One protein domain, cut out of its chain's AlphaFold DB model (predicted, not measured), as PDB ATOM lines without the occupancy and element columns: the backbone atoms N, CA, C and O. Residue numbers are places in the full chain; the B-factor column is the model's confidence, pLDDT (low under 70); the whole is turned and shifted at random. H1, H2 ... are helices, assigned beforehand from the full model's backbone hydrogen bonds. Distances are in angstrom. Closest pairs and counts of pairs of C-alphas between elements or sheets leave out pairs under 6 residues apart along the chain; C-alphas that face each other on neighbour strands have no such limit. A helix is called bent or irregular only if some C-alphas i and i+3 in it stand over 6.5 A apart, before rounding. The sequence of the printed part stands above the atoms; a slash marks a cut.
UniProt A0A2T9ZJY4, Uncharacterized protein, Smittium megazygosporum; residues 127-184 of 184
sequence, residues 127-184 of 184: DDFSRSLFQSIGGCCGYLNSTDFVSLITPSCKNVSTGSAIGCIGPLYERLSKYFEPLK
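This is residues 127 to 184 of the 184 residues of an uncharacterized protein of Smittium megazygosporum (UniProt A0A2T9ZJY4). A small body of looping chain, with the helix H1 at one side and the short helix H2 near it, has a helical arm: H3 begins at the body, and residues 176 to 184, of which 176 to 183 belong to H3, stick out from it. This arm makes the length of the whole. The printed part has 58 residues with three named helices, in the order H1, H2, H3, and no named strand; the class is all helix. It is only just compact, close to loose, with a radius of gyration of the C-alphas of 12.2 A, and spans 40 by 23 by 14 A.

H1, residues 128 to 138, is close to but not clearly touching H2, residues 155 to 158; their closest C-alphas, those of Ser 136 and Ser 156, are 7.6 A apart. H1 is also close to but not clearly touching H3, residues 169 to 183, with the closest C-alphas, those of Gly 138 and Pro 171, 6.3 A apart. H1 and H3 run the same way at a steep tilt of 64 degrees. H2 and H3 are apart. In H1 every O i to N i+4 pair is within hydrogen-bond range, in H3 9 of 11 are, and H2 is too short for such a pair.

H1 begins at C-alpha 128 (38.897, -25.928, -13.124) and is 15.1 A long from first to last C-alpha. H2 measures 5.4 A. H3 measures 21.1 A and ends at C-alpha 183 (63.523, -21.160, -34.846). It is irregular, with C-alphas 179 and 182 7.0 A apart, and its line is a rough one.

The two C-alphas farthest apart, those of Asn 159 and Lys 184, are 40.4 A apart. The printed part has no cut. The link from H1 to H2, 16 residues, is long; that from H2 to H3, 10 residues, is short. The mean pLDDT of the printed part is 75.4, and residues 159 to 165 and 179 to 184 are under 70.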
ATOM      1  N   ASP A 127      39.832 -28.827 -16.969       82.69
ATOM      2  CA  ASP A 127      39.189 -28.765 -15.670       82.69
ATOM      3  C   ASP A 127      39.526 -27.452 -14.940       82.69
ATOM      4  O   ASP A 127      40.395 -26.669 -15.348       82.69
ATOM      5  N   ASP A 128      38.788 -27.185 -13.865       81.88
ATOM      6  CA  ASP A 128      38.897 -25.928 -13.124       81.88
ATOM      7  C   ASP A 128      40.288 -25.763 -12.485       81.88
ATOM      8  O   ASP A 128      40.850 -24.668 -12.476       81.88
ATOM      9  N   PHE A 129      40.906 -26.862 -12.044       82.31
ATOM     10  CA  PHE A 129      42.243 -26.834 -11.459       82.31
ATOM     11  C   PHE A 129      43.320 -26.505 -12.491       82.31
ATOM     12  O   PHE A 129      44.143 -25.618 -12.249       82.31
ATOM     13  N   SER A 130      43.283 -27.138 -13.667       82.19
ATOM     14  CA  SER A 130      44.213 -26.801 -14.751       82.19
ATOM     15  C   SER A 130      44.099 -25.333 -15.153       82.19
ATOM     16  O   SER A 130      45.114 -24.642 -15.254       82.19
ATOM     17  N   ARG A 131      42.873 -24.815 -15.323       84.62
ATOM     18  CA  ARG A 131      42.658 -23.394 -15.647       84.62
ATOM     19  C   ARG A 131      43.187 -22.466 -14.557       84.62
ATOM     20  O   ARG A 131      43.812 -21.462 -14.891       84.62
ATOM     21  N   SER A 132      43.007 -22.811 -13.286       85.38
ATOM     22  CA  SER A 132      43.539 -22.032 -12.165       85.38
ATOM     23  C   SER A 132      45.056 -21.970 -12.138       85.38
ATOM     24  O   SER A 132      45.634 -20.899 -11.944       85.38
ATOM     25  N   LEU A 133      45.719 -23.088 -12.430       83.56
ATOM     26  CA  LEU A 133      47.169 -23.122 -12.547       83.56
ATOM     27  C   LEU A 133      47.657 -22.184 -13.661       83.56
ATOM     28  O   LEU A 133      48.557 -21.376 -13.431       83.56
ATOM     29  N   PHE A 134      47.037 -22.234 -14.844       83.19
ATOM     30  CA  PHE A 134      47.380 -21.335 -15.952       83.19
ATOM     31  C   PHE A 134      47.117 -19.863 -15.618       83.19
ATOM     32  O   PHE A 134      47.962 -19.019 -15.909       83.19
ATOM     33  N   GLN A 135      45.988 -19.557 -14.979       85.81
ATOM     34  CA  GLN A 135      45.629 -18.196 -14.566       85.81
ATOM     35  C   GLN A 135      46.591 -17.645 -13.511       85.81
ATOM     36  O   GLN A 135      47.023 -16.499 -13.607       85.81
ATOM     37  N   SER A 136      46.991 -18.478 -12.548       82.81
ATOM     38  CA  SER A 136      47.958 -18.128 -11.507       82.81
ATOM     39  C   SER A 136      49.360 -17.890 -12.083       82.81
ATOM     40  O   SER A 136      49.978 -16.867 -11.804       82.81
ATOM     41  N   ILE A 137      49.841 -18.780 -12.961       81.25
ATOM     42  CA  ILE A 137      51.163 -18.657 -13.606       81.25
ATOM     43  C   ILE A 137      51.211 -17.485 -14.596       81.25
ATOM     44  O   ILE A 137      52.255 -16.853 -14.765       81.25
ATOM     45  N   GLY A 138      50.110 -17.251 -15.309       77.31
ATOM     46  CA  GLY A 138      50.003 -16.227 -16.344       77.31
ATOM     47  C   GLY A 138      49.602 -14.848 -15.825       77.31
ATOM     48  O   GLY A 138      49.672 -13.895 -16.596       77.31
ATOM     49  N   GLY A 139      49.174 -14.729 -14.563       82.38
ATOM     50  CA  GLY A 139      48.648 -13.478 -14.007       82.38
ATOM     51  C   GLY A 139      47.446 -12.942 -14.794       82.38
ATOM     52  O   GLY A 139      47.315 -11.737 -14.986       82.38
ATOM     53  N   CYS A 140      46.605 -13.838 -15.308       85.50
ATOM     54  CA  CYS A 140      45.548 -13.548 -16.275       85.50
ATOM     55  C   CYS A 140      44.238 -14.226 -15.861       85.50
ATOM     56  O   CYS A 140      44.245 -15.164 -15.065       85.50
ATOM     57  N   CYS A 141      43.109 -13.781 -16.416       87.00
ATOM     58  CA  CYS A 141      41.803 -14.383 -16.145       87.00
ATOM     59  C   CYS A 141      41.077 -14.680 -17.455       87.00
ATOM     60  O   CYS A 141      41.117 -13.880 -18.385       87.00
ATOM     61  N   GLY A 142      40.413 -15.835 -17.519       85.19
ATOM     62  CA  GLY A 142      39.688 -16.279 -18.710       85.19
ATOM     63  C   GLY A 142      40.561 -16.432 -19.965       85.19
ATOM     64  O   GLY A 142      41.786 -16.315 -19.921       85.19
ATOM     65  N   TYR A 143      39.933 -16.767 -21.089       85.06
ATOM     66  CA  TYR A 143      40.636 -17.069 -22.337       85.06
ATOM     67  C   TYR A 143      41.005 -15.812 -23.143       85.06
ATOM     68  O   TYR A 143      42.164 -15.394 -23.169       85.06
ATOM     69  N   LEU A 144      40.010 -15.214 -23.808       84.50
ATOM     70  CA  LEU A 144      40.135 -13.960 -24.565       84.50
ATOM     71  C   LEU A 144      39.862 -12.748 -23.673       84.50
ATOM     72  O   LEU A 144      40.589 -11.762 -23.725       84.50
ATOM     73  N   ASN A 145      38.833 -12.863 -22.834       83.38
ATOM     74  CA  ASN A 145      38.408 -11.844 -21.882       83.38
ATOM     75  C   ASN A 145      38.464 -12.413 -20.462       83.38
ATOM     76  O   ASN A 145      38.340 -13.625 -20.281       83.38
ATOM     77  N   SER A 146      38.548 -11.528 -19.467       81.00
ATOM     78  CA  SER A 146      38.591 -11.860 -18.032       81.00
ATOM     79  C   SER A 146      37.464 -12.775 -17.546       81.00
ATOM     80  O   SER A 146      37.634 -13.492 -16.561       81.00
ATOM     81  N   THR A 147      36.334 -12.781 -18.250       81.75
ATOM     82  CA  THR A 147      35.134 -13.560 -17.926       81.75
ATOM     83  C   THR A 147      34.974 -14.843 -18.754       81.75
ATOM     84  O   THR A 147      34.110 -15.660 -18.443       81.75
ATOM     85  N   ASP A 148      35.789 -15.066 -19.793       83.88
ATOM     86  CA  ASP A 148      35.601 -16.181 -20.736       83.88
ATOM     87  C   ASP A 148      36.145 -17.498 -20.149       83.88
ATOM     88  O   ASP A 148      37.357 -17.722 -20.117       83.88
ATOM     89  N   PHE A 149      35.248 -18.380 -19.685       84.88
ATOM     90  CA  PHE A 149      35.562 -19.694 -19.087       84.88
ATOM     91  C   PHE A 149      36.604 -19.608 -17.958       84.88
ATOM     92  O   PHE A 149      37.540 -20.412 -17.892       84.88
ATOM     93  N   VAL A 150      36.452 -18.607 -17.085       85.44
ATOM     94  CA  VAL A 150      37.328 -18.377 -15.929       85.44
ATOM     95  C   VAL A 150      37.283 -19.553 -14.955       85.44
ATOM     96  O   VAL A 150      36.281 -20.270 -14.898       85.44
ATOM     97  N   SER A 151      38.364 -19.752 -14.199       83.94
ATOM     98  CA  SER A 151      38.337 -20.735 -13.132       83.94
ATOM     99  C   SER A 151      37.778 -20.109 -11.863       83.94
ATOM    100  O   SER A 151      38.186 -19.014 -11.472       83.94
ATOM    101  N   LEU A 152      36.848 -20.806 -11.214       81.44
ATOM    102  CA  LEU A 152      36.200 -20.312 -10.001       81.44
ATOM    103  C   LEU A 152      37.066 -20.515  -8.763       81.44
ATOM    104  O   LEU A 152      36.840 -19.854  -7.753       81.44
ATOM    105  N   ILE A 153      38.057 -21.403  -8.812       84.50
ATOM    106  CA  ILE A 153      38.973 -21.623  -7.692       84.50
ATOM    107  C   ILE A 153      40.132 -20.618  -7.660       84.50
ATOM    108  O   ILE A 153      40.726 -20.451  -6.597       84.50
ATOM    109  N   THR A 154      40.436 -19.919  -8.762       81.19
ATOM    110  CA  THR A 154      41.503 -18.906  -8.807       81.19
ATOM    111  C   THR A 154      41.138 -17.699  -7.936       81.19
ATOM    112  O   THR A 154      40.253 -16.925  -8.315       81.19
ATOM    113  N   PRO A 155      41.823 -17.455  -6.800       78.62
ATOM    114  CA  PRO A 155      41.459 -16.363  -5.894       78.62
ATOM    115  C   PRO A 155      41.552 -14.995  -6.576       78.62
ATOM    116  O   PRO A 155      40.671 -14.154  -6.412       78.62
ATOM    117  N   SER A 156      42.576 -14.819  -7.417       76.06
ATOM    118  CA  SER A 156      42.842 -13.598  -8.180       76.06
ATOM    119  C   SER A 156      41.768 -13.276  -9.219       76.06
ATOM    120  O   SER A 156      41.677 -12.125  -9.625       76.06
ATOM    121  N   CYS A 157      40.960 -14.257  -9.637       77.25
ATOM    122  CA  CYS A 157      39.910 -14.079 -10.644       77.25
ATOM    123  C   CYS A 157      38.486 -14.092 -10.061       77.25
ATOM    124  O   CYS A 157      37.551 -13.730 -10.770       77.25
ATOM    125  N   LYS A 158      38.299 -14.440  -8.776       72.56
ATOM    126  CA  LYS A 158      36.976 -14.466  -8.114       72.56
ATOM    127  C   LYS A 158      36.308 -13.094  -8.005       72.56
ATOM    128  O   LYS A 158      35.091 -13.008  -8.096       72.56
ATOM    129  N   ASN A 159      37.101 -12.040  -7.804       65.06
ATOM    130  CA  ASN A 159      36.607 -10.694  -7.480       65.06
ATOM    131  C   ASN A 159      36.868  -9.669  -8.590       65.06
ATOM    132  O   ASN A 159      36.713  -8.469  -8.369       65.06
ATOM    133  N   VAL A 160      37.305 -10.111  -9.772       57.50
ATOM    134  CA  VAL A 160      37.611  -9.190 -10.868       57.50
ATOM    135  C   VAL A 160      36.302  -8.752 -11.510       57.50
ATOM    136  O   VAL A 160      35.789  -9.376 -12.438       57.50
ATOM    137  N   SER A 161      35.765  -7.643 -11.018       52.12
ATOM    138  CA  SER A 161      34.779  -6.834 -11.719       52.12
ATOM    139  C   SER A 161      35.388  -6.322 -13.033       52.12
ATOM    140  O   SER A 161      36.105  -5.326 -13.060       52.12
ATOM    141  N   THR A 162      35.177  -7.082 -14.108       49.88
ATOM    142  CA  THR A 162      34.866  -6.625 -15.478       49.88
ATOM    143  C   THR A 162      35.731  -5.564 -16.196       49.88
ATOM    144  O   THR A 162      35.334  -5.164 -17.284       49.88
ATOM    145  N   GLY A 163      36.915  -5.148 -15.719       49.91
ATOM    146  CA  GLY A 163      37.661  -4.057 -16.387       49.91
ATOM    147  C   GLY A 163      39.170  -4.202 -16.612       49.91
ATOM    148  O   GLY A 163      39.672  -3.640 -17.581       49.91
ATOM    149  N   SER A 164      39.914  -4.915 -15.757       52.66
ATOM    150  CA  SER A 164      41.387  -4.741 -15.709       52.66
ATOM    151  C   SER A 164      42.228  -6.000 -15.939       52.66
ATOM    152  O   SER A 164      43.440  -5.884 -16.095       52.66
ATOM    153  N   ALA A 165      41.628  -7.194 -15.968       61.25
ATOM    154  CA  ALA A 165      42.377  -8.425 -16.223       61.25
ATOM    155  C   ALA A 165      42.384  -8.770 -17.720       61.25
ATOM    156  O   ALA A 165      41.335  -8.832 -18.363       61.25
ATOM    157  N   ILE A 166      43.580  -9.007 -18.256       77.44
ATOM    158  CA  ILE A 166      43.808  -9.422 -19.643       77.44
ATOM    159  C   ILE A 166      43.505 -10.926 -19.766       77.44
ATOM    160  O   ILE A 166      43.776 -11.698 -18.839       77.44
ATOM    161  N   GLY A 167      42.947 -11.347 -20.904       83.44
ATOM    162  CA  GLY A 167      42.750 -12.762 -21.225       83.44
ATOM    163  C   GLY A 167      44.069 -13.534 -21.301       83.44
ATOM    164  O   GLY A 167      45.079 -13.021 -21.788       83.44
ATOM    165  N   CYS A 168      44.073 -14.792 -20.859       84.00
ATOM    166  CA  CYS A 168      45.279 -15.620 -20.792       84.00
ATOM    167  C   CYS A 168      45.925 -15.942 -22.144       84.00
ATOM    168  O   CYS A 168      47.081 -16.363 -22.182       84.00
ATOM    169  N   ILE A 169      45.229 -15.714 -23.259       84.38
ATOM    170  CA  ILE A 169      45.783 -15.945 -24.593       84.38
ATOM    171  C   ILE A 169      46.963 -15.010 -24.919       84.38
ATOM    172  O   ILE A 169      47.924 -15.444 -25.547       84.38
ATOM    173  N   GLY A 170      46.933 -13.752 -24.465       80.69
ATOM    174  CA  GLY A 170      47.988 -12.766 -24.737       80.69
ATOM    175  C   GLY A 170      49.332 -13.147 -24.103       80.69
ATOM    176  O   GLY A 170      50.300 -13.367 -24.834       80.69
ATOM    177  N   PRO A 171      49.395 -13.316 -22.765       78.75
ATOM    178  CA  PRO A 171      50.600 -13.776 -22.072       78.75
ATOM    179  C   PRO A 171      51.093 -15.143 -22.559       78.75
ATOM    180  O   PRO A 171      52.297 -15.398 -22.593       78.75
ATOM    181  N   LEU A 172      50.175 -16.028 -22.969       78.31
ATOM    182  CA  LEU A 172      50.539 -17.302 -23.578       78.31
ATOM    183  C   LEU A 172      51.265 -17.098 -24.912       78.31
ATOM    184  O   LEU A 172      52.312 -17.707 -25.117       78.31
ATOM    185  N   TYR A 173      50.746 -16.250 -25.803       76.69
ATOM    186  CA  TYR A 173      51.401 -15.948 -27.076       76.69
ATOM    187  C   TYR A 173      52.766 -15.293 -26.889       76.69
ATOM    188  O   TYR A 173      53.696 -15.676 -27.591       76.69
ATOM    189  N   GLU A 174      52.910 -14.365 -25.942       78.12
ATOM    190  CA  GLU A 174      54.203 -13.738 -25.638       78.12
ATOM    191  C   GLU A 174      55.217 -14.757 -25.098       78.12
ATOM    192  O   GLU A 174      56.404 -14.725 -25.425       78.12
ATOM    193  N   ARG A 175      54.760 -15.702 -24.270       74.94
ATOM    194  CA  ARG A 175      55.628 -16.765 -23.764       74.94
ATOM    195  C   ARG A 175      56.006 -17.741 -24.877       74.94
ATOM    196  O   ARG A 175      57.173 -18.100 -24.990       74.94
ATOM    197  N   LEU A 176      55.050 -18.145 -25.712       73.00
ATOM    198  CA  LEU A 176      55.297 -19.028 -26.853       73.00
ATOM    199  C   LEU A 176      56.219 -18.373 -27.888       73.00
ATOM    200  O   LEU A 176      57.128 -19.035 -28.375       73.00
ATOM    201  N   SER A 177      56.041 -17.086 -28.200       71.44
ATOM    202  CA  SER A 177      56.875 -16.391 -29.185       71.44
ATOM    203  C   SER A 177      58.349 -16.382 -28.785       71.44
ATOM    204  O   SER A 177      59.182 -16.675 -29.636       71.44
ATOM    205  N   LYS A 178      58.668 -16.179 -27.497       74.69
ATOM    206  CA  LYS A 178      60.043 -16.278 -26.964       74.69
ATOM    207  C   LYS A 178      60.653 -17.672 -27.145       74.69
ATOM    208  O   LYS A 178      61.843 -17.792 -27.410       74.69
ATOM    209  N   TYR A 179      59.853 -18.734 -27.033       65.81
ATOM    210  CA  TYR A 179      60.330 -20.102 -27.272       65.81
ATOM    211  C   TYR A 179      60.551 -20.419 -28.755       65.81
ATOM    212  O   TYR A 179      61.390 -21.260 -29.072       65.81
ATOM    213  N   PHE A 180      59.813 -19.770 -29.660       62.38
ATOM    214  CA  PHE A 180      59.936 -19.972 -31.107       62.38
ATOM    215  C   PHE A 180      60.885 -18.982 -31.797       62.38
ATOM    216  O   PHE A 180      61.197 -19.167 -32.970       62.38
ATOM    217  N   GLU A 181      61.372 -17.962 -31.095       59.25
ATOM    218  CA  GLU A 181      62.343 -16.989 -31.610       59.25
ATOM    219  C   GLU A 181      63.664 -17.605 -32.123       59.25
ATOM    220  O   GLU A 181      64.105 -17.186 -33.187       59.25
ATOM    221  N   PRO A 182      64.255 -18.652 -31.501       53.75
ATOM    222  CA  PRO A 182      65.453 -19.301 -32.040       53.75
ATOM    223  C   PRO A 182      65.192 -20.204 -33.260       53.75
ATOM    224  O   PRO A 182      66.127 -20.810 -33.778       53.75
ATOM    225  N   LEU A 183      63.933 -20.352 -33.689       47.91
ATOM    226  CA  LEU A 183      63.523 -21.160 -34.846       47.91
ATOM    227  C   LEU A 183      63.139 -20.304 -36.069       47.91
ATOM    228  O   LEU A 183      62.735 -20.867 -37.087       47.91
ATOM    229  N   LYS A 184      63.226 -18.972 -35.962       42.94
ATOM    230  CA  LYS A 184      63.083 -18.019 -37.071       42.94
ATOM    231  C   LYS A 184      64.447 -17.604 -37.604       42.94
ATOM    232  O   LYS A 184      64.519 -17.404 -38.834       42.94
TER     233      LYS A 184